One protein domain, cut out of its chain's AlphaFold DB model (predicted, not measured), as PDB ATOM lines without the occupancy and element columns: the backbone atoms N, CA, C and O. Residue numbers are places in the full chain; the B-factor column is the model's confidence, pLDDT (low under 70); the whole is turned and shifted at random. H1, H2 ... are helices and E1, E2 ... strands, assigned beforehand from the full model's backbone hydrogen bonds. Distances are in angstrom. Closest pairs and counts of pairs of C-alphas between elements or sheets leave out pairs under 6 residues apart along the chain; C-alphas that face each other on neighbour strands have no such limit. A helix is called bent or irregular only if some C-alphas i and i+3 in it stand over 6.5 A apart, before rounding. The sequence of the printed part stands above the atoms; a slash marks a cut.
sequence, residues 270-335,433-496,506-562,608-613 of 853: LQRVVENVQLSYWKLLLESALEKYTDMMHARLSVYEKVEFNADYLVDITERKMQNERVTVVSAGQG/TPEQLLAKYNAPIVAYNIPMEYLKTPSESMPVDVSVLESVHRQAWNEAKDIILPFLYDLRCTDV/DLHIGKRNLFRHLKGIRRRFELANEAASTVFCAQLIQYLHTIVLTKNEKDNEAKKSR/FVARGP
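This is residues 270 to 335, 433 to 496, 506 to 562 and 608 to 613 of the 853 residues of a protein of Pythium insidiosum (UniProt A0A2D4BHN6). Picture a long rod whose length comes from the very long helix H5 and from H1, which lies side by side with the first part of H5 and reaches beyond it at one end, while H5 runs on far past H1 at the other. H4 runs back beside H1 to make a loose bundle of three with them, the shorter H3 packs slantwise on H5 residues 524 to 535, and H2 lies near H5 farther along. Residues 270 to 277 of H1 and 548 to 562 of H5 stick out, as do residues 323 to 335, with E1, and residues 489 to 496. The printed part has 193 residues, with five named helices and one named strand in the order H1 H2 E1 H3 H4 H5, and is mostly helix. It is only just extended, close to loose, with a radius of gyration of the C-alphas of 24.7 A and spans of 98 by 37 by 28 A.

Begin with H1, residues 270 to 300, which with H4, residues 466 to 490, and H5, residues 508 to 562, forms an up and down bundle, each running against the one before it. H1 and H4 touch at a shallow tilt of 19 degrees, opposite ways; their closest C-alphas, of Ala 289 and Ala 480, are 4.3 A apart. H1 touches H5 with residues 283 to 294 alone, at a shallow tilt of 8 degrees, the same way; look at the closest C-alphas, of Leu 286 and Leu 514, 6.6 A apart. H4 and H5 are close but not clearly touching, at 7.2 A between their closest C-alphas, of His 473 and Arg 522. H3, residues 434 to 446, touches H5 at a steep tilt of 42 degrees, opposite ways, with the C-alphas of Leu 438 and Ala 531 closest at 5.2 A. H2, residues 311 to 324, and H5 are near each other, with 5 pairs of C-alphas within 10 A. E1, residues 328 to 330, pairs with no named strand. Each O i to N i+4 pair is within hydrogen-bond range in H1, H2 and H5, against 7 of 9 in H3 and 17 of 21 in H4.

Find C-alpha 270 at (-56.735, -17.668, 26.136); from there H1 runs 44.3 A. H2 is 20.2 A long, E1 6.5 A and H3 17.8 A. H4, 33.8 A long, has a kink of 49 degrees near residue 484. H3 and H4 are irregular, but only just: C-alphas 441 and 444 are 6.6 A apart, and C-alphas 483 and 486 6.8 A. H5 runs 77.7 A to C-alpha 562 at (33.077, -52.626, 43.873).

The C-alphas of Leu 270 and Arg 562 are the two farthest apart, at 98.0 A. Residues 336 to 432, 497 to 505 and 563 to 607 are not printed, and the C-alpha gaps across these cuts are 45.3 A, 17.9 A and 33.2 A. The link from H3 to H4 is long, with 19 residues. Confidence is low, with pLDDT under 70, at residue 322, residues 324 to 335, residue 506 and residues 558 to 562.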
ATOM      1  N   LEU A 270     -58.086 -18.211  25.966       89.62
ATOM      2  CA  LEU A 270     -56.735 -17.668  26.136       89.62
ATOM      3  C   LEU A 270     -55.929 -18.408  27.208       89.62
ATOM      4  O   LEU A 270     -54.767 -18.714  26.962       89.62
ATOM      5  N   GLN A 271     -56.528 -18.766  28.350       88.81
ATOM      6  CA  GLN A 271     -55.830 -19.525  29.393       88.81
ATOM      7  C   GLN A 271     -55.273 -20.856  28.861       88.81
ATOM      8  O   GLN A 271     -54.100 -21.153  29.068       88.81
ATOM      9  N   ARG A 272     -56.076 -21.630  28.117       87.56
ATOM     10  CA  ARG A 272     -55.632 -22.908  27.533       87.56
ATOM     11  C   ARG A 272     -54.521 -22.692  26.506       87.56
ATOM     12  O   ARG A 272     -53.549 -23.443  26.480       87.56
ATOM     13  N   VAL A 273     -54.653 -21.661  25.668       89.62
ATOM     14  CA  VAL A 273     -53.620 -21.284  24.691       89.62
ATOM     15  C   VAL A 273     -52.305 -20.986  25.410       89.62
ATOM     16  O   VAL A 273     -51.269 -21.514  25.018       89.62
ATOM     17  N   VAL A 274     -52.344 -20.194  26.480       89.12
ATOM     18  CA  VAL A 274     -51.163 -19.812  27.265       89.12
ATOM     19  C   VAL A 274     -50.531 -21.003  27.961       89.12
ATOM     20  O   VAL A 274     -49.314 -21.138  27.905       89.12
ATOM     21  N   GLU A 275     -51.320 -21.856  28.614       87.56
ATOM     22  CA  GLU A 275     -50.801 -23.043  29.297       87.56
ATOM     23  C   GLU A 275     -50.049 -23.941  28.306       87.56
ATOM     24  O   GLU A 275     -48.909 -24.334  28.560       87.56
ATOM     25  N   ASN A 276     -50.619 -24.153  27.114       87.88
ATOM     26  CA  ASN A 276     -49.965 -24.892  26.036       87.88
ATOM     27  C   ASN A 276     -48.687 -24.199  25.537       87.88
ATOM     28  O   ASN A 276     -47.678 -24.866  25.303       87.88
ATOM     29  N   VAL A 277     -48.707 -22.871  25.382       90.44
ATOM     30  CA  VAL A 277     -47.547 -22.069  24.955       90.44
ATOM     31  C   VAL A 277     -46.420 -22.154  25.976       90.44
ATOM     32  O   VAL A 277     -45.281 -22.426  25.607       90.44
ATOM     33  N   GLN A 278     -46.729 -21.957  27.257       87.69
ATOM     34  CA  GLN A 278     -45.754 -22.001  28.339       87.69
ATOM     35  C   GLN A 278     -45.167 -23.404  28.500       87.69
ATOM     36  O   GLN A 278     -43.953 -23.519  28.634       87.69
ATOM     37  N   LEU A 279     -45.983 -24.462  28.426       86.69
ATOM     38  CA  LEU A 279     -45.502 -25.848  28.457       86.69
ATOM     39  C   LEU A 279     -44.606 -26.179  27.260       86.69
ATOM     40  O   LEU A 279     -43.523 -26.735  27.440       86.69
ATOM     41  N   SER A 280     -45.037 -25.819  26.048       88.00
ATOM     42  CA  SER A 280     -44.290 -26.113  24.819       88.00
ATOM     43  C   SER A 280     -42.964 -25.360  24.777       88.00
ATOM     44  O   SER A 280     -41.927 -25.954  24.490       88.00
ATOM     45  N   TYR A 281     -42.980 -24.069  25.117       89.06
ATOM     46  CA  TYR A 281     -41.768 -23.260  25.161       89.06
ATOM     47  C   TYR A 281     -40.834 -23.712  26.286       89.06
ATOM     48  O   TYR A 281     -39.628 -23.806  26.083       89.06
ATOM     49  N   TRP A 282     -41.375 -24.076  27.454       88.56
ATOM     50  CA  TRP A 282     -40.577 -24.633  28.543       88.56
ATOM     51  C   TRP A 282     -39.871 -25.926  28.139       88.56
ATOM     52  O   TRP A 282     -38.679 -26.064  28.395       88.56
ATOM     53  N   LYS A 283     -40.573 -26.846  27.470       89.31
ATOM     54  CA  LYS A 283     -39.978 -28.085  26.956       89.31
ATOM     55  C   LYS A 283     -38.826 -27.795  25.987       89.31
ATOM     56  O   LYS A 283     -37.747 -28.346  26.175       89.31
ATOM     57  N   LEU A 284     -39.024 -26.877  25.042       90.50
ATOM     58  CA  LEU A 284     -37.991 -26.469  24.085       90.50
ATOM     59  C   LEU A 284     -36.761 -25.857  24.777       90.50
ATOM     60  O   LEU A 284     -35.630 -26.183  24.430       90.50
ATOM     61  N   LEU A 285     -36.962 -25.017  25.799       90.50
ATOM     62  CA  LEU A 285     -35.854 -24.456  26.584       90.50
ATOM     63  C   LEU A 285     -35.088 -25.530  27.365       90.50
ATOM     64  O   LEU A 285     -33.869 -25.434  27.489       90.50
ATOM     65  N   LEU A 286     -35.778 -26.542  27.902       91.25
ATOM     66  CA  LEU A 286     -35.132 -27.659  28.597       91.25
ATOM     67  C   LEU A 286     -34.313 -28.530  27.638       91.25
ATOM     68  O   LEU A 286     -33.196 -28.908  27.987       91.25
ATOM     69  N   GLU A 287     -34.850 -28.828  26.454       91.44
ATOM     70  CA  GLU A 287     -34.156 -29.584  25.404       91.44
ATOM     71  C   GLU A 287     -32.914 -28.827  24.920       91.44
ATOM     72  O   GLU A 287     -31.817 -29.377  24.962       91.44
ATOM     73  N   SER A 288     -33.047 -27.535  24.602       91.19
ATOM     74  CA  SER A 288     -31.919 -26.690  24.187       91.19
ATOM     75  C   SER A 288     -30.853 -26.542  25.284       91.19
ATOM     76  O   SER A 288     -29.655 -26.563  25.006       91.19
ATOM     77  N   ALA A 289     -31.256 -26.441  26.555       92.56
ATOM     78  CA  ALA A 289     -30.316 -26.399  27.675       92.56
ATOM     79  C   ALA A 289     -29.569 -27.727  27.870       92.56
ATOM     80  O   ALA A 289     -28.380 -27.720  28.201       92.56
ATOM     81  N   LEU A 290     -30.251 -28.860  27.678       93.50
ATOM     82  CA  LEU A 290     -29.638 -30.187  27.729       93.50
ATOM     83  C   LEU A 290     -28.647 -30.387  26.580       93.50
ATOM     84  O   LEU A 290     -27.533 -30.853  26.819       93.50
ATOM     85  N   GLU A 291     -29.040 -30.012  25.364       92.25
ATOM     86  CA  GLU A 291     -28.204 -30.064  24.162       92.25
ATOM     87  C   GLU A 291     -26.935 -29.234  24.361       92.25
ATOM     88  O   GLU A 291     -25.838 -29.784  24.351       92.25
ATOM     89  N   LYS A 292     -27.074 -27.957  24.733       91.81
ATOM     90  CA  LYS A 292     -25.933 -27.057  24.938       91.81
ATOM     91  C   LYS A 292     -24.973 -27.525  26.030       91.81
ATOM     92  O   LYS A 292     -23.754 -27.403  25.897       91.81
ATOM     93  N   TYR A 293     -25.504 -28.085  27.119       94.62
ATOM     94  CA  TYR A 293     -24.669 -28.699  28.147       94.62
ATOM     95  C   TYR A 293     -23.890 -29.902  27.602       94.62
ATOM     96  O   TYR A 293     -22.701 -30.054  27.889       94.62
ATOM     97  N   THR A 294     -24.563 -30.766  26.840       93.00
ATOM     98  CA  THR A 294     -23.970 -31.978  26.267       93.00
ATOM     99  C   THR A 294     -22.887 -31.604  25.263       93.00
ATOM    100  O   THR A 294     -21.752 -32.055  25.407       93.00
ATOM    101  N   ASP A 295     -23.177 -30.690  24.339       92.50
ATOM    102  CA  ASP A 295     -22.215 -30.177  23.366       92.50
ATOM    103  C   ASP A 295     -20.956 -29.628  24.033       92.50
ATOM    104  O   ASP A 295     -19.847 -30.012  23.667       92.50
ATOM    105  N   MET A 296     -21.104 -28.795  25.069       91.56
ATOM    106  CA  MET A 296     -19.962 -28.228  25.790       91.56
ATOM    107  C   MET A 296     -19.113 -29.305  26.478       91.56
ATOM    108  O   MET A 296     -17.882 -29.246  26.432       91.56
ATOM    109  N   MET A 297     -19.749 -30.300  27.107       92.69
ATOM    110  CA  MET A 297     -19.037 -31.412  27.746       92.69
ATOM    111  C   MET A 297     -18.240 -32.228  26.720       92.69
ATOM    112  O   MET A 297     -17.057 -32.483  26.942       92.69
ATOM    113  N   HIS A 298     -18.856 -32.590  25.591       91.25
ATOM    114  CA  HIS A 298     -18.210 -33.375  24.532       91.25
ATOM    115  C   HIS A 298     -17.167 -32.572  23.737       91.25
ATOM    116  O   HIS A 298     -16.183 -33.138  23.272       91.25
ATOM    117  N   ALA A 299     -17.324 -31.254  23.612       90.44
ATOM    118  CA  ALA A 299     -16.347 -30.393  22.950       90.44
ATOM    119  C   ALA A 299     -15.075 -30.189  23.785       90.44
ATOM    120  O   ALA A 299     -13.964 -30.183  23.254       90.44
ATOM    121  N   ARG A 300     -15.221 -30.012  25.105       91.25
ATOM    122  CA  ARG A 300     -14.099 -29.713  26.012       91.25
ATOM    123  C   ARG A 300     -13.348 -30.955  26.479       91.25
ATOM    124  O   ARG A 300     -12.192 -30.822  26.874       91.25
ATOM    125  N   LEU A 301     -13.976 -32.130  26.454       91.25
ATOM    126  CA  LEU A 301     -13.383 -33.377  26.931       91.25
ATOM    127  C   LEU A 301     -13.328 -34.399  25.806       91.25
ATOM    128  O   LEU A 301     -14.356 -34.794  25.262       91.25
ATOM    129  N   SER A 302     -12.125 -34.870  25.504       87.56
ATOM    130  CA  SER A 302     -11.913 -35.970  24.569       87.56
ATOM    131  C   SER A 302     -11.668 -37.278  25.306       87.56
ATOM    132  O   SER A 302     -11.214 -37.338  26.454       87.56
ATOM    133  N   VAL A 303     -12.017 -38.354  24.613       88.50
ATOM    134  CA  VAL A 303     -11.859 -39.719  25.093       88.50
ATOM    135  C   VAL A 303     -10.375 -40.069  25.218       88.50
ATOM    136  O   VAL A 303      -9.554 -39.637  24.415       88.50
ATOM    137  N   TYR A 304     -10.032 -40.863  26.235       84.88
ATOM    138  CA  TYR A 304      -8.677 -41.383  26.378       84.88
ATOM    139  C   TYR A 304      -8.365 -42.389  25.271       84.88
ATOM    140  O   TYR A 304      -8.928 -43.487  25.240       84.88
ATOM    141  N   GLU A 305      -7.420 -42.032  24.411       80.38
ATOM    142  CA  GLU A 305      -6.758 -42.970  23.513       80.38
ATOM    143  C   GLU A 305      -5.532 -43.559  24.213       80.38
ATOM    144  O   GLU A 305      -4.745 -42.850  24.844       80.38
ATOM    145  N   LYS A 306      -5.381 -44.883  24.139       75.75
ATOM    146  CA  LYS A 306      -4.311 -45.603  24.833       75.75
ATOM    147  C   LYS A 306      -2.946 -45.128  24.332       75.75
ATOM    148  O   LYS A 306      -2.614 -45.314  23.165       75.75
ATOM    149  N   VAL A 307      -2.148 -44.566  25.237       72.81
ATOM    150  CA  VAL A 307      -0.789 -44.107  24.934       72.81
ATOM    151  C   VAL A 307       0.223 -45.211  25.235       72.81
ATOM    152  O   VAL A 307       0.232 -45.783  26.325       72.81
ATOM    153  N   GLU A 308       1.113 -45.496  24.286       75.19
ATOM    154  CA  GLU A 308       2.252 -46.386  24.518       75.19
ATOM    155  C   GLU A 308       3.348 -45.657  25.311       75.19
ATOM    156  O   GLU A 308       3.947 -44.684  24.846       75.19
ATOM    157  N   PHE A 309       3.629 -46.123  26.532       78.19
ATOM    158  CA  PHE A 309       4.679 -45.545  27.371       78.19
ATOM    159  C   PHE A 309       6.069 -45.972  26.889       78.19
ATOM    160  O   PHE A 309       6.472 -47.121  27.055       78.19
ATOM    161  N   ASN A 310       6.825 -45.007  26.365       78.31
ATOM    162  CA  ASN A 310       8.229 -45.160  25.990       78.31
ATOM    163  C   ASN A 310       9.140 -44.265  26.846       78.31
ATOM    164  O   ASN A 310       8.686 -43.330  27.509       78.31
ATOM    165  N   ALA A 311      10.447 -44.546  26.834       72.06
ATOM    166  CA  ALA A 311      11.436 -43.745  27.558       72.06
ATOM    167  C   ALA A 311      11.408 -42.276  27.105       72.06
ATOM    168  O   ALA A 311      11.375 -41.390  27.955       72.06
ATOM    169  N   ASP A 312      11.324 -42.042  25.794       75.44
ATOM    170  CA  ASP A 312      11.263 -40.701  25.204       75.44
ATOM    171  C   ASP A 312       9.985 -39.965  25.624       75.44
ATOM    172  O   ASP A 312      10.041 -38.818  26.047       75.44
ATOM    173  N   TYR A 313       8.844 -40.663  25.646       79.50
ATOM    174  CA  TYR A 313       7.570 -40.101  26.104       79.50
ATOM    175  C   TYR A 313       7.627 -39.619  27.562       79.50
ATOM    176  O   TYR A 313       7.165 -38.521  27.878       79.50
ATOM    177  N   LEU A 314       8.213 -40.416  28.466       78.44
ATOM    178  CA  LEU A 314       8.362 -40.007  29.865       78.44
ATOM    179  C   LEU A 314       9.330 -38.833  30.021       78.44
ATOM    180  O   LEU A 314       9.058 -37.943  30.826       78.44
ATOM    181  N   VAL A 315      10.439 -38.819  29.279       75.88
ATOM    182  CA  VAL A 315      11.396 -37.703  29.303       75.88
ATOM    183  C   VAL A 315      10.724 -36.426  28.804       75.88
ATOM    184  O   VAL A 315      10.741 -35.425  29.512       75.88
ATOM    185  N   ASP A 316      10.026 -36.483  27.674       78.25
ATOM    186  CA  ASP A 316       9.335 -35.334  27.090       78.25
ATOM    187  C   ASP A 316       8.262 -34.759  28.019       78.25
ATOM    188  O   ASP A 316       8.184 -33.545  28.213       78.25
ATOM    189  N   ILE A 317       7.419 -35.611  28.612       79.44
ATOM    190  CA  ILE A 317       6.371 -35.147  29.532       79.44
ATOM    191  C   ILE A 317       6.972 -34.522  30.778       79.44
ATOM    192  O   ILE A 317       6.453 -33.522  31.274       79.44
ATOM    193  N   THR A 318       8.048 -35.104  31.293       75.12
ATOM    194  CA  THR A 318       8.666 -34.598  32.515       75.12
ATOM    195  C   THR A 318       9.428 -33.309  32.278       75.12
ATOM    196  O   THR A 318       9.299 -32.398  33.088       75.12
ATOM    197  N   GLU A 319      10.112 -33.165  31.143       75.56
ATOM    198  CA  GLU A 319      10.732 -31.901  30.744       75.56
ATOM    199  C   GLU A 319       9.675 -30.810  30.508       75.56
ATOM    200  O   GLU A 319       9.830 -29.705  31.027       75.56
ATOM    201  N   ARG A 320       8.551 -31.116  29.839       77.25
ATOM    202  CA  ARG A 320       7.442 -30.152  29.677       77.25
ATOM    203  C   ARG A 320       6.818 -29.745  31.009       77.25
ATOM    204  O   ARG A 320       6.582 -28.560  31.231       77.25
ATOM    205  N   LYS A 321       6.548 -30.698  31.909       74.25
ATOM    206  CA  LYS A 321       5.995 -30.376  33.233       74.25
ATOM    207  C   LYS A 321       6.983 -29.577  34.082       74.25
ATOM    208  O   LYS A 321       6.564 -28.613  34.704       74.25
ATOM    209  N   MET A 322       8.280 -29.890  34.044       69.81
ATOM    210  CA  MET A 322       9.305 -29.107  34.753       69.81
ATOM    211  C   MET A 322       9.501 -27.694  34.186       69.81
ATOM    212  O   MET A 322       9.952 -26.809  34.904       69.81
ATOM    213  N   GLN A 323       9.192 -27.460  32.909       71.19
ATOM    214  CA  GLN A 323       9.190 -26.108  32.338       71.19
ATOM    215  C   GLN A 323       7.966 -25.297  32.788       71.19
ATOM    216  O   GLN A 323       8.074 -24.087  32.990       71.19
ATOM    217  N   ASN A 324       6.818 -25.956  32.962       67.19
ATOM    218  CA  ASN A 324       5.560 -25.315  33.351       67.19
ATOM    219  C   ASN A 324       5.441 -25.094  34.869       67.19
ATOM    220  O   ASN A 324       4.911 -24.076  35.312       67.19
ATOM    221  N   GLU A 325       5.942 -26.031  35.669       58.94
ATOM    222  CA  GLU A 325       5.927 -25.993  37.129       58.94
ATOM    223  C   GLU A 325       7.352 -25.688  37.612       58.94
ATOM    224  O   GLU A 325       8.287 -26.410  37.281       58.94
ATOM    225  N   ARG A 326       7.560 -24.608  38.381       53.38
ATOM    226  CA  ARG A 326       8.876 -24.235  38.946       53.38
ATOM    227  C   ARG A 326       9.328 -25.256  40.015       53.38
ATOM    228  O   ARG A 326       9.269 -24.970  41.209       53.38
ATOM    229  N   VAL A 327       9.733 -26.453  39.592       49.84
ATOM    230  CA  VAL A 327      10.059 -27.620  40.433       49.84
ATOM    231  C   VAL A 327      11.493 -27.544  40.967       49.84
ATOM    232  O   VAL A 327      12.422 -27.193  40.239       49.84
ATOM    233  N   THR A 328      11.701 -27.916  42.238       52.19
ATOM    234  CA  THR A 328      13.048 -28.051  42.819       52.19
ATOM    235  C   THR A 328      13.550 -29.490  42.648       52.19
ATOM    236  O   THR A 328      12.963 -30.452  43.143       52.19
ATOM    237  N   VAL A 329      14.644 -29.655  41.906       49.72
ATOM    238  CA  VAL A 329      15.230 -30.968  41.601       49.72
ATOM    239  C   VAL A 329      16.091 -31.446  42.769       49.72
ATOM    240  O   VAL A 329      17.066 -30.788  43.137       49.72
ATOM    241  N   VAL A 330      15.775 -32.614  43.332       47.12
ATOM    242  CA  VAL A 330      16.632 -33.294  44.311       47.12
ATOM    243  C   VAL A 330      17.390 -34.399  43.575       47.12
ATOM    244  O   VAL A 330      16.813 -35.358  43.068       47.12
ATOM    245  N   SER A 331      18.708 -34.234  43.451       41.25
ATOM    246  CA  SER A 331      19.581 -35.261  42.877       41.25
ATOM    247  C   SER A 331      19.914 -36.301  43.946       41.25
ATOM    248  O   SER A 331      20.600 -35.989  44.917       41.25
ATOM    249  N   ALA A 332      19.455 -37.542  43.765       42.56
ATOM    250  CA  ALA A 332      19.799 -38.680  44.621       42.56
ATOM    251  C   ALA A 332      21.151 -39.339  44.266       42.56
ATOM    252  O   ALA A 332      21.393 -40.501  44.592       42.56
ATOM    253  N   GLY A 333      22.069 -38.626  43.610       46.53
ATOM    254  CA  GLY A 333      23.428 -39.128  43.430       46.53
ATOM    255  C   GLY A 333      24.195 -38.463  42.298       46.53
ATOM    256  O   GLY A 333      23.743 -38.438  41.161       46.53
ATOM    257  N   GLN A 334      25.420 -38.059  42.640       43.69
ATOM    258  CA  GLN A 334      26.470 -37.462  41.803       43.69
ATOM    259  C   GLN A 334      26.374 -35.941  41.610       43.69
ATOM    260  O   GLN A 334      25.909 -35.435  40.597       43.69
ATOM    261  N   GLY A 335      26.902 -35.225  42.604       34.44
ATOM    262  CA  GLY A 335      27.252 -33.805  42.575       34.44
ATOM    263  C   GLY A 335      27.710 -33.390  43.972       34.44
ATOM    264  O   GLY A 335      27.087 -33.803  44.941       34.44
ATOM    265  N   THR A 433     -12.569 -56.276  33.088       82.06
ATOM    266  CA  THR A 433     -11.230 -55.679  33.080       82.06
ATOM    267  C   THR A 433     -11.335 -54.150  32.971       82.06
ATOM    268  O   THR A 433     -12.284 -53.642  32.368       82.06
ATOM    269  N   PRO A 434     -10.357 -53.381  33.488       79.19
ATOM    270  CA  PRO A 434     -10.356 -51.919  33.364       79.19
ATOM    271  C   PRO A 434     -10.465 -51.422  31.913       79.19
ATOM    272  O   PRO A 434     -11.043 -50.370  31.659       79.19
ATOM    273  N   GLU A 435      -9.948 -52.195  30.950       82.94
ATOM    274  CA  GLU A 435     -10.038 -51.888  29.517       82.94
ATOM    275  C   GLU A 435     -11.460 -52.094  28.962       82.94
ATOM    276  O   GLU A 435     -11.928 -51.283  28.164       82.94
ATOM    277  N   GLN A 436     -12.187 -53.117  29.428       85.44
ATOM    278  CA  GLN A 436     -13.600 -53.323  29.077       85.44
ATOM    279  C   GLN A 436     -14.490 -52.218  29.658       85.44
ATOM    280  O   GLN A 436     -15.369 -51.713  28.960       85.44
ATOM    281  N   LEU A 437     -14.231 -51.799  30.902       84.12
ATOM    282  CA  LEU A 437     -14.924 -50.668  31.526       84.12
ATOM    283  C   LEU A 437     -14.671 -49.363  30.764       84.12
ATOM    284  O   LEU A 437     -15.610 -48.622  30.483       84.12
ATOM    285  N   LEU A 438     -13.420 -49.105  30.373       86.56
ATOM    286  CA  LEU A 438     -13.069 -47.943  29.560       86.56
ATOM    287  C   LEU A 438     -13.827 -47.944  28.223       86.56
ATOM    288  O   LEU A 438     -14.440 -46.940  27.874       86.56
ATOM    289  N   ALA A 439     -13.840 -49.068  27.501       86.31
ATOM    290  CA  ALA A 439     -14.567 -49.186  26.236       86.31
ATOM    291  C   ALA A 439     -16.079 -48.957  26.411       86.31
ATOM    292  O   ALA A 439     -16.683 -48.210  25.639       86.31
ATOM    293  N   LYS A 440     -16.673 -49.532  27.465       87.12
ATOM    294  CA  LYS A 440     -18.093 -49.380  27.815       87.12
ATOM    295  C   LYS A 440     -18.477 -47.921  28.065       87.12
ATOM    296  O   LYS A 440     -19.499 -47.471  27.555       87.12
ATOM    297  N   TYR A 441     -17.667 -47.176  28.819       87.38
ATOM    298  CA  TYR A 441     -17.953 -45.768  29.124       87.38
ATOM    299  C   TYR A 441     -17.596 -44.811  27.979       87.38
ATOM    300  O   TYR A 441     -18.244 -43.775  27.835       87.38
ATOM    301  N   ASN A 442     -16.618 -45.160  27.142       88.75
ATOM    302  CA  ASN A 442     -16.214 -44.341  26.001       88.75
ATOM    303  C   ASN A 442     -17.164 -44.462  24.805       88.75
ATOM    304  O   ASN A 442     -17.361 -43.471  24.109       88.75
ATOM    305  N   ALA A 443     -17.768 -45.631  24.568       86.19
ATOM    306  CA  ALA A 443     -18.670 -45.866  23.437       86.19
ATOM    307  C   ALA A 443     -19.746 -44.771  23.245       86.19
ATOM    308  O   ALA A 443     -19.816 -44.213  22.148       86.19
ATOM    309  N   PRO A 444     -20.530 -44.376  24.273       84.75
ATOM    310  CA  PRO A 444     -21.516 -43.305  24.115       84.75
ATOM    311  C   PRO A 444     -20.886 -41.916  23.930       84.75
ATOM    312  O   PRO A 444     -21.527 -41.034  23.369       84.75
ATOM    313  N   ILE A 445     -19.651 -41.701  24.399       87.62
ATOM    314  CA  ILE A 445     -18.950 -40.418  24.245       87.62
ATOM    315  C   ILE A 445     -18.453 -40.251  22.806       87.62
ATOM    316  O   ILE A 445     -18.617 -39.181  22.226       87.62
ATOM    317  N   VAL A 446     -17.903 -41.323  22.224       87.00
ATOM    318  CA  VAL A 446     -17.404 -41.360  20.838       87.00
ATOM    319  C   VAL A 446     -18.542 -41.301  19.821       87.00
ATOM    320  O   VAL A 446     -18.387 -40.691  18.770       87.00
ATOM    321  N   ALA A 447     -19.689 -41.918  20.119       87.19
ATOM    322  CA  ALA A 447     -20.845 -41.914  19.222       87.19
ATOM    323  C   ALA A 447     -21.504 -40.529  19.070       87.19
ATOM    324  O   ALA A 447     -22.345 -40.344  18.192       87.19
ATOM    325  N   TYR A 448     -21.155 -39.564  19.925       88.56
ATOM    326  CA  TYR A 448     -21.734 -38.229  19.893       88.56
ATOM    327  C   TYR A 448     -21.078 -37.352  18.823       88.56
ATOM    328  O   TYR A 448     -19.868 -37.126  18.835       88.56
ATOM    329  N   ASN A 449     -21.899 -36.796  17.934       86.94
ATOM    330  CA  ASN A 449     -21.439 -35.870  16.909       86.94
ATOM    331  C   ASN A 449     -21.394 -34.446  17.466       86.94
ATOM    332  O   ASN A 449     -22.432 -33.834  17.696       86.94
ATOM    333  N   ILE A 450     -20.184 -33.916  17.645       85.56
ATOM    334  CA  ILE A 450     -19.977 -32.543  18.114       85.56
ATOM    335  C   ILE A 450     -20.387 -31.559  17.002       85.56
ATOM    336  O   ILE A 450     -19.876 -31.673  15.881       85.56
ATOM    337  N   PRO A 451     -21.254 -30.568  17.282       85.81
ATOM    338  CA  PRO A 451     -21.631 -29.563  16.296       85.81
ATOM    339  C   PRO A 451     -20.436 -28.742  15.798       85.81
ATOM    340  O   PRO A 451     -19.491 -28.452  16.537       85.81
ATOM    341  N   MET A 452     -20.510 -28.293  14.540       83.00
ATOM    342  CA  MET A 452     -19.443 -27.526  13.874       83.00
ATOM    343  C   MET A 452     -19.019 -26.269  14.651       83.00
ATOM    344  O   MET A 452     -17.853 -25.876  14.599       83.00
ATOM    345  N   GLU A 453     -19.953 -25.653  15.378       83.75
ATOM    346  CA  GLU A 453     -19.728 -24.454  16.192       83.75
ATOM    347  C   GLU A 453     -18.683 -24.680  17.291       83.75
ATOM    348  O   GLU A 453     -17.893 -23.786  17.600       83.75
ATOM    349  N   TYR A 454     -18.615 -25.903  17.819       82.94
ATOM    350  CA  TYR A 454     -17.756 -26.258  18.942       82.94
ATOM    351  C   TYR A 454     -16.412 -26.871  18.535       82.94
ATOM    352  O   TYR A 454     -15.541 -27.016  19.392       82.94
ATOM    353  N   LEU A 455     -16.172 -27.150  17.248       77.31
ATOM    354  CA  LEU A 455     -14.935 -27.791  16.767       77.31
ATOM    355  C   LEU A 455     -13.650 -26.997  17.044       77.31
ATOM    356  O   LEU A 455     -12.565 -27.570  17.081       77.31
ATOM    357  N   LYS A 456     -13.748 -25.675  17.215       80.81
ATOM    358  CA  LYS A 456     -12.594 -24.812  17.531       80.81
ATOM    359  C   LYS A 456     -12.304 -24.723  19.029       80.81
ATOM    360  O   LYS A 456     -11.344 -24.062  19.426       80.81
ATOM    361  N   THR A 457     -13.138 -25.338  19.858       84.69
ATOM    362  CA  THR A 457     -13.000 -25.293  21.311       84.69
ATOM    363  C   THR A 457     -11.822 -26.174  21.732       84.69
ATOM    364  O   THR A 457     -11.736 -27.314  21.278       84.69
ATOM    365  N   PRO A 458     -10.899 -25.692  22.585       85.00
ATOM    366  CA  PRO A 458      -9.799 -26.524  23.054       85.00
ATOM    367  C   PRO A 458     -10.351 -27.731  23.822       85.00
ATOM    368  O   PRO A 458     -11.132 -27.557  24.760       85.00
ATOM    369  N   SER A 459      -9.939 -28.933  23.425       87.25
ATOM    370  CA  SER A 459     -10.339 -30.192  24.056       87.25
ATOM    371  C   SER A 459      -9.184 -30.767  24.868       87.25
ATOM    372  O   SER A 459      -8.037 -30.767  24.416       87.25
ATOM    373  N   GLU A 460      -9.482 -31.260  26.064       87.31
ATOM    374  CA  GLU A 460      -8.535 -31.973  26.915       87.31
ATOM    375  C   GLU A 460      -8.850 -33.467  26.910       87.31
ATOM    376  O   GLU A 460      -9.979 -33.882  27.177       87.31
ATOM    377  N   SER A 461      -7.843 -34.286  26.614       87.62
ATOM    378  CA  SER A 461      -7.976 -35.741  26.627       87.62
ATOM    379  C   SER A 461      -7.991 -36.259  28.059       87.62
ATOM    380  O   SER A 461      -7.033 -36.031  28.809       87.62
ATOM    381  N   MET A 462      -9.028 -37.012  28.424       90.44
ATOM    382  CA  MET A 462      -9.030 -37.789  29.664       90.44
ATOM    383  C   MET A 462      -7.828 -38.760  29.677       90.44
ATOM    384  O   MET A 462      -7.438 -39.221  28.609       90.44
ATOM    385  N   PRO A 463      -7.216 -39.085  30.833       90.94
ATOM    386  CA  PRO A 463      -7.603 -38.653  32.170       90.94
ATOM    387  C   PRO A 463      -7.198 -37.209  32.501       90.94
ATOM    388  O   PRO A 463      -6.042 -36.813  32.330       90.94
ATOM    389  N   VAL A 464      -8.153 -36.460  33.054       89.50
ATOM    390  CA  VAL A 464      -7.998 -35.079  33.538       89.50
ATOM    391  C   VAL A 464      -8.173 -35.006  35.054       89.50
ATOM    392  O   VAL A 464      -8.804 -35.873  35.671       89.50
ATOM    393  N   ASP A 465      -7.636 -33.952  35.662       87.62
ATOM    394  CA  ASP A 465      -7.801 -33.702  37.092       87.62
ATOM    395  C   ASP A 465      -9.254 -33.359  37.441       87.62
ATOM    396  O   ASP A 465     -10.019 -32.831  36.630       87.62
ATOM    397  N   VAL A 466      -9.644 -33.645  38.686       87.62
ATOM    398  CA  VAL A 466     -11.019 -33.414  39.163       87.62
ATOM    399  C   VAL A 466     -11.398 -31.932  39.062       87.62
ATOM    400  O   VAL A 466     -12.525 -31.614  38.693       87.62
ATOM    401  N   SER A 467     -10.450 -31.024  39.306       89.31
ATOM    402  CA  SER A 467     -10.648 -29.576  39.172       89.31
ATOM    403  C   SER A 467     -10.982 -29.154  37.739       89.31
ATOM    404  O   SER A 467     -11.857 -28.311  37.537       89.31
ATOM    405  N   VAL A 468     -10.333 -29.762  36.741       90.06
ATOM    406  CA  VAL A 468     -10.612 -29.518  35.319       90.06
ATOM    407  C   VAL A 468     -12.015 -30.004  34.986       90.06
ATOM    408  O   VAL A 468     -12.813 -29.230  34.456       90.06
ATOM    409  N   LEU A 469     -12.355 -31.240  35.363       90.25
ATOM    410  CA  LEU A 469     -13.679 -31.812  35.116       90.25
ATOM    411  C   LEU A 469     -14.795 -30.967  35.759       90.25
ATOM    412  O   LEU A 469     -15.814 -30.692  35.127       90.25
ATOM    413  N   GLU A 470     -14.588 -30.495  36.991       91.62
ATOM    414  CA  GLU A 470     -15.518 -29.587  37.669       91.62
ATOM    415  C   GLU A 470     -15.625 -28.222  36.985       91.62
ATOM    416  O   GLU A 470     -16.717 -27.651  36.929       91.62
ATOM    417  N   SER A 471     -14.518 -27.691  36.460       93.31
ATOM    418  CA  SER A 471     -14.515 -26.414  35.743       93.31
ATOM    419  C   SER A 471     -15.302 -26.496  34.433       93.31
ATOM    420  O   SER A 471     -16.143 -25.632  34.182       93.31
ATOM    421  N   VAL A 472     -15.115 -27.574  33.660       92.88
ATOM    422  CA  VAL A 472     -15.856 -27.839  32.419       92.88
ATOM    423  C   VAL A 472     -17.336 -28.031  32.728       92.88
ATOM    424  O   VAL A 472     -18.178 -27.387  32.108       92.88
ATOM    425  N   HIS A 473     -17.661 -28.828  33.749       93.50
ATOM    426  CA  HIS A 473     -19.040 -29.005  34.197       93.50
ATOM    427  C   HIS A 473     -19.694 -27.678  34.599       93.50
ATOM    428  O   HIS A 473     -20.837 -27.415  34.231       93.50
ATOM    429  N   ARG A 474     -18.982 -26.822  35.344       93.12
ATOM    430  CA  ARG A 474     -19.492 -25.512  35.768       93.12
ATOM    431  C   ARG A 474     -19.719 -24.584  34.577       93.12
ATOM    432  O   ARG A 474     -20.724 -23.882  34.560       93.12
ATOM    433  N   GLN A 475     -18.814 -24.589  33.602       93.00
ATOM    434  CA  GLN A 475     -18.962 -23.819  32.369       93.00
ATOM    435  C   GLN A 475     -20.188 -24.289  31.573       93.00
ATOM    436  O   GLN A 475     -21.068 -23.480  31.293       93.00
ATOM    437  N   ALA A 476     -20.295 -25.594  31.304       93.12
ATOM    438  CA  ALA A 476     -21.436 -26.188  30.608       93.12
ATOM    439  C   ALA A 476     -22.760 -25.909  31.337       93.12
ATOM    440  O   ALA A 476     -23.774 -25.585  30.721       93.12
ATOM    441  N   TRP A 477     -22.752 -25.993  32.670       92.81
ATOM    442  CA  TRP A 477     -23.916 -25.675  33.491       92.81
ATOM    443  C   TRP A 477     -24.327 -24.207  33.376       92.81
ATOM    444  O   TRP A 477     -25.517 -23.929  33.275       92.81
ATOM    445  N   ASN A 478     -23.375 -23.271  33.381       92.38
ATOM    446  CA  ASN A 478     -23.685 -21.852  33.221       92.38
ATOM    447  C   ASN A 478     -24.337 -21.580  31.859       92.38
ATOM    448  O   ASN A 478     -25.369 -20.923  31.817       92.38
ATOM    449  N   GLU A 479     -23.823 -22.168  30.776       90.75
ATOM    450  CA  GLU A 479     -24.409 -21.990  29.441       90.75
ATOM    451  C   GLU A 479     -25.830 -22.556  29.322       90.75
ATOM    452  O   GLU A 479     -26.706 -21.919  28.737       90.75
ATOM    453  N   ALA A 480     -26.088 -23.723  29.916       91.81
ATOM    454  CA  ALA A 480     -27.432 -24.294  29.993       91.81
ATOM    455  C   ALA A 480     -28.371 -23.445  30.867       91.81
ATOM    456  O   ALA A 480     -29.553 -23.264  30.565       91.81
ATOM    457  N   LYS A 481     -27.843 -22.896  31.964       90.12
ATOM    458  CA  LYS A 481     -28.583 -22.035  32.885       90.12
ATOM    459  C   LYS A 481     -28.983 -20.716  32.219       90.12
ATOM    460  O   LYS A 481     -30.105 -20.265  32.451       90.12
ATOM    461  N   ASP A 482     -28.121 -20.139  31.387       89.56
ATOM    462  CA  ASP A 482     -28.367 -18.879  30.674       89.56
ATOM    463  C   ASP A 482     -29.519 -18.981  29.660       89.56
ATOM    464  O   ASP A 482     -30.193 -17.988  29.402       89.56
ATOM    465  N   ILE A 483     -29.821 -20.180  29.147       89.56
ATOM    466  CA  ILE A 483     -31.001 -20.424  28.296       89.56
ATOM    467  C   ILE A 483     -32.301 -20.334  29.110       89.56
ATOM    468  O   ILE A 483     -33.311 -19.794  28.661       89.56
ATOM    469  N   ILE A 484     -32.285 -20.870  30.330       88.94
ATOM    470  CA  ILE A 484     -33.482 -21.068  31.158       88.94
ATOM    471  C   ILE A 484     -33.791 -19.852  32.042       88.94
ATOM    472  O   ILE A 484     -34.959 -19.547  32.309       88.94
ATOM    473  N   LEU A 485     -32.752 -19.171  32.531       88.19
ATOM    474  CA  LEU A 485     -32.842 -18.029  33.447       88.19
ATOM    475  C   LEU A 485     -33.805 -16.933  32.966       88.19
ATOM    476  O   LEU A 485     -34.675 -16.561  33.764       88.19
ATOM    477  N   PRO A 486     -33.733 -16.465  31.701       87.38
ATOM    478  CA  PRO A 486     -34.600 -15.395  31.227       87.38
ATOM    479  C   PRO A 486     -36.075 -15.759  31.323       87.38
ATOM    480  O   PRO A 486     -36.900 -14.960  31.762       87.38
ATOM    481  N   PHE A 487     -36.425 -17.007  31.004       86.88
ATOM    482  CA  PHE A 487     -37.800 -17.466  31.144       86.88
ATOM    483  C   PHE A 487     -38.223 -17.594  32.608       86.88
ATOM    484  O   PHE A 487     -39.357 -17.271  32.937       86.88
ATOM    485  N   LEU A 488     -37.356 -18.032  33.523       84.12
ATOM    486  CA  LEU A 488     -37.740 -18.187  34.931       84.12
ATOM    487  C   LEU A 488     -37.874 -16.857  35.687       84.12
ATOM    488  O   LEU A 488     -38.756 -16.750  36.545       84.12
ATOM    489  N   TYR A 489     -37.025 -15.874  35.384       83.88
ATOM    490  CA  TYR A 489     -36.910 -14.640  36.163       83.88
ATOM    491  C   TYR A 489     -37.196 -13.388  35.332       83.88
ATOM    492  O   TYR A 489     -38.124 -12.655  35.667       83.88
ATOM    493  N   ASP A 490     -36.468 -13.164  34.240       83.50
ATOM    494  CA  ASP A 490     -36.479 -11.872  33.534       83.50
ATOM    495  C   ASP A 490     -37.812 -11.591  32.831       83.50
ATOM    496  O   ASP A 490     -38.302 -10.459  32.811       83.50
ATOM    497  N   LEU A 491     -38.443 -12.637  32.296       85.75
ATOM    498  CA  LEU A 491     -39.757 -12.573  31.667       85.75
ATOM    499  C   LEU A 491     -40.904 -12.687  32.676       85.75
ATOM    500  O   LEU A 491     -42.058 -12.706  32.264       85.75
ATOM    501  N   ARG A 492     -40.653 -12.783  33.985       86.62
ATOM    502  CA  ARG A 492     -41.730 -12.829  34.983       86.62
ATOM    503  C   ARG A 492     -42.311 -11.428  35.195       86.62
ATOM    504  O   ARG A 492     -41.581 -10.478  35.458       86.62
ATOM    505  N   CYS A 493     -43.634 -11.307  35.125       83.75
ATOM    506  CA  CYS A 493     -44.342 -10.077  35.464       83.75
ATOM    507  C   CYS A 493     -44.734 -10.123  36.945       83.75
ATOM    508  O   CYS A 493     -45.465 -11.020  37.366       83.75
ATOM    509  N   THR A 494     -44.236  -9.179  37.744       74.62
ATOM    510  CA  THR A 494     -44.569  -9.063  39.175       74.62
ATOM    511  C   THR A 494     -45.901  -8.356  39.407       74.62
ATOM    512  O   THR A 494     -46.581  -8.645  40.388       74.62
ATOM    513  N   ASP A 495     -46.312  -7.503  38.470       72.56
ATOM    514  CA  ASP A 495     -47.456  -6.604  38.630       72.56
ATOM    515  C   ASP A 495     -48.706  -7.201  37.976       72.56
ATOM    516  O   ASP A 495     -49.235  -6.711  36.976       72.56
ATOM    517  N   VAL A 496     -49.159  -8.336  38.509       75.56
ATOM    518  CA  VAL A 496     -50.336  -9.036  37.989       75.56
ATOM    519  C   VAL A 496     -51.600  -8.473  38.642       75.56
ATOM    520  O   VAL A 496     -51.835  -8.675  39.829       75.56
ATOM    521  N   ASP A 506     -46.618 -25.869  37.283       69.81
ATOM    522  CA  ASP A 506     -45.465 -26.254  38.090       69.81
ATOM    523  C   ASP A 506     -44.245 -26.577  37.209       69.81
ATOM    524  O   ASP A 506     -44.005 -27.709  36.778       69.81
ATOM    525  N   LEU A 507     -43.428 -25.553  36.954       75.31
ATOM    526  CA  LEU A 507     -42.183 -25.681  36.189       75.31
ATOM    527  C   LEU A 507     -41.089 -26.468  36.943       75.31
ATOM    528  O   LEU A 507     -40.046 -26.793  36.360       75.31
ATOM    529  N   HIS A 508     -41.289 -26.809  38.225       74.00
ATOM    530  CA  HIS A 508     -40.286 -27.512  39.028       74.00
ATOM    531  C   HIS A 508     -40.063 -28.961  38.581       74.00
ATOM    532  O   HIS A 508     -38.933 -29.448  38.686       74.00
ATOM    533  N   ILE A 509     -41.084 -29.638  38.041       72.88
ATOM    534  CA  ILE A 509     -40.966 -31.025  37.555       72.88
ATOM    535  C   ILE A 509     -39.983 -31.098  36.380       72.88
ATOM    536  O   ILE A 509     -39.030 -31.878  36.416       72.88
ATOM    537  N   GLY A 510     -40.151 -30.228  35.379       75.81
ATOM    538  CA  GLY A 510     -39.252 -30.164  34.223       75.81
ATOM    539  C   GLY A 510     -37.817 -29.809  34.619       75.81
ATOM    540  O   GLY A 510     -36.867 -30.466  34.196       75.81
ATOM    541  N   LYS A 511     -37.652 -28.850  35.541       79.94
ATOM    542  CA  LYS A 511     -36.341 -28.496  36.108       79.94
ATOM    543  C   LYS A 511     -35.669 -29.693  36.795       79.94
ATOM    544  O   LYS A 511     -34.472 -29.908  36.618       79.94
ATOM    545  N   ARG A 512     -36.416 -30.486  37.571       84.56
ATOM    546  CA  ARG A 512     -35.894 -31.687  38.245       84.56
ATOM    547  C   ARG A 512     -35.465 -32.764  37.247       84.56
ATOM    548  O   ARG A 512     -34.435 -33.396  37.469       84.56
ATOM    549  N   ASN A 513     -36.225 -32.952  36.169       84.50
ATOM    550  CA  ASN A 513     -35.878 -33.898  35.108       84.50
ATOM    551  C   ASN A 513     -34.596 -33.481  34.381       84.50
ATOM    552  O   ASN A 513     -33.690 -34.300  34.259       84.50
ATOM    553  N   LEU A 514     -34.453 -32.198  34.030       86.12
ATOM    554  CA  LEU A 514     -33.212 -31.674  33.457       86.12
ATOM    555  C   LEU A 514     -32.014 -31.949  34.373       86.12
ATOM    556  O   LEU A 514     -31.028 -32.533  33.938       86.12
ATOM    557  N   PHE A 515     -32.104 -31.617  35.665       87.31
ATOM    558  CA  PHE A 515     -31.015 -31.908  36.604       87.31
ATOM    559  C   PHE A 515     -30.655 -33.391  36.685       87.31
ATOM    560  O   PHE A 515     -29.481 -33.715  36.870       87.31
ATOM    561  N   ARG A 516     -31.641 -34.287  36.562       88.69
ATOM    562  CA  ARG A 516     -31.395 -35.732  36.531       88.69
ATOM    563  C   ARG A 516     -30.549 -36.107  35.311       88.69
ATOM    564  O   ARG A 516     -29.500 -36.715  35.499       88.69
ATOM    565  N   HIS A 517     -30.933 -35.669  34.111       88.69
ATOM    566  CA  HIS A 517     -30.184 -35.962  32.882       88.69
ATOM    567  C   HIS A 517     -28.784 -35.341  32.884       88.69
ATOM    568  O   HIS A 517     -27.801 -36.018  32.586       88.69
ATOM    569  N   LEU A 518     -28.655 -34.083  33.319       90.88
ATOM    570  CA  LEU A 518     -27.356 -33.412  33.437       90.88
ATOM    571  C   LEU A 518     -26.422 -34.140  34.409       90.88
ATOM    572  O   LEU A 518     -25.230 -34.301  34.137       90.88
ATOM    573  N   LYS A 519     -26.965 -34.628  35.532       90.56
ATOM    574  CA  LYS A 519     -26.222 -35.462  36.480       90.56
ATOM    575  C   LYS A 519     -25.820 -36.798  35.850       90.56
ATOM    576  O   LYS A 519     -24.695 -37.231  36.074       90.56
ATOM    577  N   GLY A 520     -26.690 -37.413  35.050       89.19
ATOM    578  CA  GLY A 520     -26.386 -38.627  34.288       89.19
ATOM    579  C   GLY A 520     -25.232 -38.428  33.300       89.19
ATOM    580  O   GLY A 520     -24.279 -39.203  33.300       89.19
ATOM    581  N   ILE A 521     -25.253 -37.350  32.508       91.06
ATOM    582  CA  ILE A 521     -24.156 -36.993  31.587       91.06
ATOM    583  C   ILE A 521     -22.861 -36.740  32.360       91.06
ATOM    584  O   ILE A 521     -21.828 -37.326  32.046       91.06
ATOM    585  N   ARG A 522     -22.908 -35.918  33.416       92.81
ATOM    586  CA  ARG A 522     -21.743 -35.672  34.277       92.81
ATOM    587  C   ARG A 522     -21.160 -36.980  34.807       92.81
ATOM    588  O   ARG A 522     -19.953 -37.187  34.731       92.81
ATOM    589  N   ARG A 523     -22.017 -37.865  35.321       91.75
ATOM    590  CA  ARG A 523     -21.606 -39.148  35.890       91.75
ATOM    591  C   ARG A 523     -20.926 -40.035  34.850       91.75
ATOM    592  O   ARG A 523     -19.933 -40.673  35.179       91.75
ATOM    593  N   ARG A 524     -21.405 -40.037  33.602       90.50
ATOM    594  CA  ARG A 524     -20.751 -40.751  32.492       90.50
ATOM    595  C   ARG A 524     -19.315 -40.273  32.272       90.50
ATOM    596  O   ARG A 524     -18.415 -41.104  32.239       90.50
ATOM    597  N   PHE A 525     -19.086 -38.960  32.201       92.56
ATOM    598  CA  PHE A 525     -17.732 -38.408  32.069       92.56
ATOM    599  C   PHE A 525     -16.860 -38.671  33.305       92.56
ATOM    600  O   PHE A 525     -15.682 -38.972  33.158       92.56
ATOM    601  N   GLU A 526     -17.418 -38.624  34.519       92.06
ATOM    602  CA  GLU A 526     -16.692 -39.001  35.743       92.06
ATOM    603  C   GLU A 526     -16.217 -40.460  35.701       92.06
ATOM    604  O   GLU A 526     -15.056 -40.730  36.001       92.06
ATOM    605  N   LEU A 527     -17.090 -41.388  35.294       90.50
ATOM    606  CA  LEU A 527     -16.770 -42.815  35.183       90.50
ATOM    607  C   LEU A 527     -15.765 -43.092  34.060       90.50
ATOM    608  O   LEU A 527     -14.816 -43.848  34.266       90.50
ATOM    609  N   ALA A 528     -15.921 -42.445  32.901       90.75
ATOM    610  CA  ALA A 528     -14.951 -42.525  31.811       90.75
ATOM    611  C   ALA A 528     -13.577 -41.985  32.244       90.75
ATOM    612  O   ALA A 528     -12.556 -42.618  31.980       90.75
ATOM    613  N   ASN A 529     -13.541 -40.869  32.980       93.00
ATOM    614  CA  ASN A 529     -12.311 -40.290  33.516       93.00
ATOM    615  C   ASN A 529     -11.660 -41.196  34.577       93.00
ATOM    616  O   ASN A 529     -10.439 -41.352  34.602       93.00
ATOM    617  N   GLU A 530     -12.462 -41.827  35.441       90.94
ATOM    618  CA  GLU A 530     -11.988 -42.795  36.435       90.94
ATOM    619  C   GLU A 530     -11.379 -44.027  35.756       90.94
ATOM    620  O   GLU A 530     -10.247 -44.401  36.080       90.94
ATOM    621  N   ALA A 531     -12.073 -44.604  34.769       90.56
ATOM    622  CA  ALA A 531     -11.594 -45.738  33.983       90.56
ATOM    623  C   ALA A 531     -10.317 -45.382  33.203       90.56
ATOM    624  O   ALA A 531      -9.314 -46.092  33.306       90.56
ATOM    625  N   ALA A 532     -10.293 -44.239  32.516       90.75
ATOM    626  CA  ALA A 532      -9.114 -43.747  31.807       90.75
ATOM    627  C   ALA A 532      -7.923 -43.563  32.755       90.75
ATOM    628  O   ALA A 532      -6.817 -44.019  32.465       90.75
ATOM    629  N   SER A 533      -8.156 -42.970  33.931       92.50
ATOM    630  CA  SER A 533      -7.126 -42.768  34.951       92.50
ATOM    631  C   SER A 533      -6.604 -44.098  35.492       92.50
ATOM    632  O   SER A 533      -5.392 -44.239  35.660       92.50
ATOM    633  N   THR A 534      -7.466 -45.104  35.704       90.75
ATOM    634  CA  THR A 534      -7.010 -46.440  36.127       90.75
ATOM    635  C   THR A 534      -6.111 -47.091  35.082       90.75
ATOM    636  O   THR A 534      -5.031 -47.556  35.439       90.75
ATOM    637  N   VAL A 535      -6.508 -47.088  33.803       90.06
ATOM    638  CA  VAL A 535      -5.747 -47.717  32.712       90.06
ATOM    639  C   VAL A 535      -4.415 -46.998  32.498       90.06
ATOM    640  O   VAL A 535      -3.367 -47.645  32.485       90.06
ATOM    641  N   PHE A 536      -4.440 -45.665  32.404       91.12
ATOM    642  CA  PHE A 536      -3.244 -44.834  32.253       91.12
ATOM    643  C   PHE A 536      -2.262 -45.043  33.413       91.12
ATOM    644  O   PHE A 536      -1.090 -45.346  33.192       91.12
ATOM    645  N   CYS A 537      -2.733 -44.930  34.660       91.69
ATOM    646  CA  CYS A 537      -1.869 -45.064  35.833       91.69
ATOM    647  C   CYS A 537      -1.349 -46.496  36.006       91.69
ATOM    648  O   CYS A 537      -0.205 -46.671  36.423       91.69
ATOM    649  N   ALA A 538      -2.150 -47.519  35.686       89.88
ATOM    650  CA  ALA A 538      -1.727 -48.917  35.774       89.88
ATOM    651  C   ALA A 538      -0.603 -49.230  34.776       89.88
ATOM    652  O   ALA A 538       0.387 -49.869  35.134       89.88
ATOM    653  N   GLN A 539      -0.712 -48.727  33.547       89.31
ATOM    654  CA  GLN A 539       0.332 -48.876  32.533       89.31
ATOM    655  C   GLN A 539       1.591 -48.079  32.898       89.31
ATOM    656  O   GLN A 539       2.700 -48.614  32.822       89.31
ATOM    657  N   LEU A 540       1.428 -46.842  33.382       90.19
ATOM    658  CA  LEU A 540       2.536 -46.005  33.844       90.19
ATOM    659  C   LEU A 540       3.322 -46.684  34.972       90.19
ATOM    660  O   LEU A 540       4.547 -46.782  34.898       90.19
ATOM    661  N   ILE A 541       2.639 -47.167  36.015       91.12
ATOM    662  CA  ILE A 541       3.309 -47.774  37.171       91.12
ATOM    663  C   ILE A 541       3.967 -49.107  36.815       91.12
ATOM    664  O   ILE A 541       5.061 -49.394  37.295       91.12
ATOM    665  N   GLN A 542       3.356 -49.899  35.930       89.50
ATOM    666  CA  GLN A 542       3.943 -51.143  35.437       89.50
ATOM    667  C   GLN A 542       5.232 -50.877  34.647       89.50
ATOM    668  O   GLN A 542       6.243 -51.563  34.841       89.50
ATOM    669  N   TYR A 543       5.226 -49.856  33.790       88.31
ATOM    670  CA  TYR A 543       6.403 -49.454  33.029       88.31
ATOM    671  C   TYR A 543       7.514 -48.912  33.941       88.31
ATOM    672  O   TYR A 543       8.657 -49.369  33.874       88.31
ATOM    673  N   LEU A 544       7.177 -48.006  34.866       87.50
ATOM    674  CA  LEU A 544       8.120 -47.470  35.851       87.50
ATOM    675  C   LEU A 544       8.706 -48.567  36.750       87.50
ATOM    676  O   LEU A 544       9.912 -48.574  37.000       87.50
ATOM    677  N   HIS A 545       7.904 -49.542  37.182       90.12
ATOM    678  CA  HIS A 545       8.396 -50.673  37.971       90.12
ATOM    679  C   HIS A 545       9.360 -51.557  37.178       90.12
ATOM    680  O   HIS A 545      10.384 -51.979  37.710       90.12
ATOM    681  N   THR A 546       9.101 -51.770  35.886       87.69
ATOM    682  CA  THR A 546      10.030 -52.487  34.997       87.69
ATOM    683  C   THR A 546      11.382 -51.765  34.917       87.69
ATOM    684  O   THR A 546      12.443 -52.393  35.004       87.69
ATOM    685  N   ILE A 547      11.372 -50.429  34.851       84.56
ATOM    686  CA  ILE A 547      12.596 -49.614  34.918       84.56
ATOM    687  C   ILE A 547      13.293 -49.776  36.275       84.56
ATOM    688  O   ILE A 547      14.507 -49.965  36.315       84.56
ATOM    689  N   VAL A 548      12.551 -49.766  37.383       86.50
ATOM    690  CA  VAL A 548      13.107 -49.993  38.729       86.50
ATOM    691  C   VAL A 548      13.786 -51.356  38.830       86.50
ATOM    692  O   VAL A 548      14.899 -51.440  39.344       86.50
ATOM    693  N   LEU A 549      13.161 -52.423  38.330       86.81
ATOM    694  CA  LEU A 549      13.737 -53.769  38.361       86.81
ATOM    695  C   LEU A 549      15.055 -53.836  37.576       86.81
ATOM    696  O   LEU A 549      16.059 -54.292  38.118       86.81
ATOM    697  N   THR A 550      15.084 -53.297  36.355       83.06
ATOM    698  CA  THR A 550      16.312 -53.266  35.538       83.06
ATOM    699  C   THR A 550      17.403 -52.372  36.134       83.06
ATOM    700  O   THR A 550      18.590 -52.696  36.053       83.06
ATOM    701  N   LYS A 551      17.027 -51.252  36.764       81.88
ATOM    702  CA  LYS A 551      17.965 -50.386  37.486       81.88
ATOM    703  C   LYS A 551      18.551 -51.103  38.704       81.88
ATOM    704  O   LYS A 551      19.765 -51.076  38.871       81.88
ATOM    705  N   ASN A 552      17.734 -51.809  39.489       83.44
ATOM    706  CA  ASN A 552      18.211 -52.607  40.624       83.44
ATOM    707  C   ASN A 552      19.208 -53.683  40.199       83.44
ATOM    708  O   ASN A 552      20.220 -53.865  40.866       83.44
ATOM    709  N   GLU A 553      18.947 -54.388  39.097       81.56
ATOM    710  CA  GLU A 553      19.875 -55.394  38.569       81.56
ATOM    711  C   GLU A 553      21.232 -54.770  38.220       81.56
ATOM    712  O   GLU A 553      22.267 -55.247  38.689       81.56
ATOM    713  N   LYS A 554      21.232 -53.640  37.502       79.62
ATOM    714  CA  LYS A 554      22.461 -52.914  37.140       79.62
ATOM    715  C   LYS A 554      23.194 -52.326  38.346       79.62
ATOM    716  O   LYS A 554      24.421 -52.370  38.391       79.62
ATOM    717  N   ASP A 555      22.471 -51.786  39.324       74.56
ATOM    718  CA  ASP A 555      23.062 -51.242  40.550       74.56
ATOM    719  C   ASP A 555      23.679 -52.361  41.405       74.56
ATOM    720  O   ASP A 555      24.770 -52.191  41.961       74.56
ATOM    721  N   ASN A 556      23.040 -53.535  41.444       71.19
ATOM    722  CA  ASN A 556      23.570 -54.733  42.091       71.19
ATOM    723  C   ASN A 556      24.823 -55.266  41.372       71.19
ATOM    724  O   ASN A 556      25.788 -55.645  42.035       71.19
ATOM    725  N   GLU A 557      24.859 -55.273  40.036       73.44
ATOM    726  CA  GLU A 557      26.046 -55.647  39.248       73.44
ATOM    727  C   GLU A 557      27.211 -54.666  39.437       73.44
ATOM    728  O   GLU A 557      28.341 -55.074  39.721       73.44
ATOM    729  N   ALA A 558      26.941 -53.361  39.353       67.56
ATOM    730  CA  ALA A 558      27.951 -52.326  39.546       67.56
ATOM    731  C   ALA A 558      28.583 -52.414  40.942       67.56
ATOM    732  O   ALA A 558      29.803 -52.281  41.088       67.56
ATOM    733  N   LYS A 559      27.769 -52.690  41.967       65.00
ATOM    734  CA  LYS A 559      28.241 -52.846  43.343       65.00
ATOM    735  C   LYS A 559      28.917 -54.191  43.595       65.00
ATOM    736  O   LYS A 559      29.878 -54.197  44.353       65.00
ATOM    737  N   LYS A 560      28.561 -55.282  42.897       60.66
ATOM    738  CA  LYS A 560      29.372 -56.521  42.883       60.66
ATOM    739  C   LYS A 560      30.803 -56.266  42.397       60.66
ATOM    740  O   LYS A 560      31.729 -56.798  42.994       60.66
ATOM    741  N   SER A 561      31.002 -55.406  41.390       54.97
ATOM    742  CA  SER A 561      32.359 -55.050  40.928       54.97
ATOM    743  C   SER A 561      33.149 -54.194  41.934       54.97
ATOM    744  O   SER A 561      34.377 -54.203  41.920       54.97
ATOM    745  N   ARG A 562      32.459 -53.472  42.833       51.53
ATOM    746  CA  ARG A 562      33.077 -52.626  43.873       51.53
ATOM    747  C   ARG A 562      33.268 -53.347  45.211       51.53
ATOM    748  O   ARG A 562      34.222 -53.037  45.920       51.53
ATOM    749  N   PHE A 608       4.457 -37.261  39.865       82.81
ATOM    750  CA  PHE A 608       4.697 -36.155  38.947       82.81
ATOM    751  C   PHE A 608       4.021 -36.348  37.580       82.81
ATOM    752  O   PHE A 608       3.541 -35.387  36.978       82.81
ATOM    753  N   VAL A 609       3.955 -37.579  37.059       84.44
ATOM    754  CA  VAL A 609       3.413 -37.869  35.713       84.44
ATOM    755  C   VAL A 609       1.942 -38.287  35.733       84.44
ATOM    756  O   VAL A 609       1.217 -37.973  34.787       84.44
ATOM    757  N   ALA A 610       1.502 -38.983  36.780       86.50
ATOM    758  CA  ALA A 610       0.155 -39.520  36.917       86.50
ATOM    759  C   ALA A 610      -0.912 -38.425  36.789       86.50
ATOM    760  O   ALA A 610      -0.686 -37.261  37.124       86.50
ATOM    761  N   ARG A 611      -2.081 -38.813  36.269       85.75
ATOM    762  CA  ARG A 611      -3.221 -37.920  36.036       85.75
ATOM    763  C   ARG A 611      -4.532 -38.580  36.441       85.75
ATOM    764  O   ARG A 611      -4.727 -39.787  36.247       85.75
ATOM    765  N   GLY A 612      -5.445 -37.754  36.938       85.94
ATOM    766  CA  GLY A 612      -6.814 -38.147  37.240       85.94
ATOM    767  C   GLY A 612      -7.022 -38.813  38.608       85.94
ATOM    768  O   GLY A 612      -6.086 -39.010  39.386       85.94
ATOM    769  N   PRO A 613      -8.283 -39.156  38.924       88.25
ATOM    770  CA  PRO A 613      -8.720 -39.484  40.283       88.25
ATOM    771  C   PRO A 613      -8.221 -40.839  40.807       88.25
ATOM    772  O   PRO A 613      -8.223 -41.069  42.017       88.25
TER     773      PRO A 613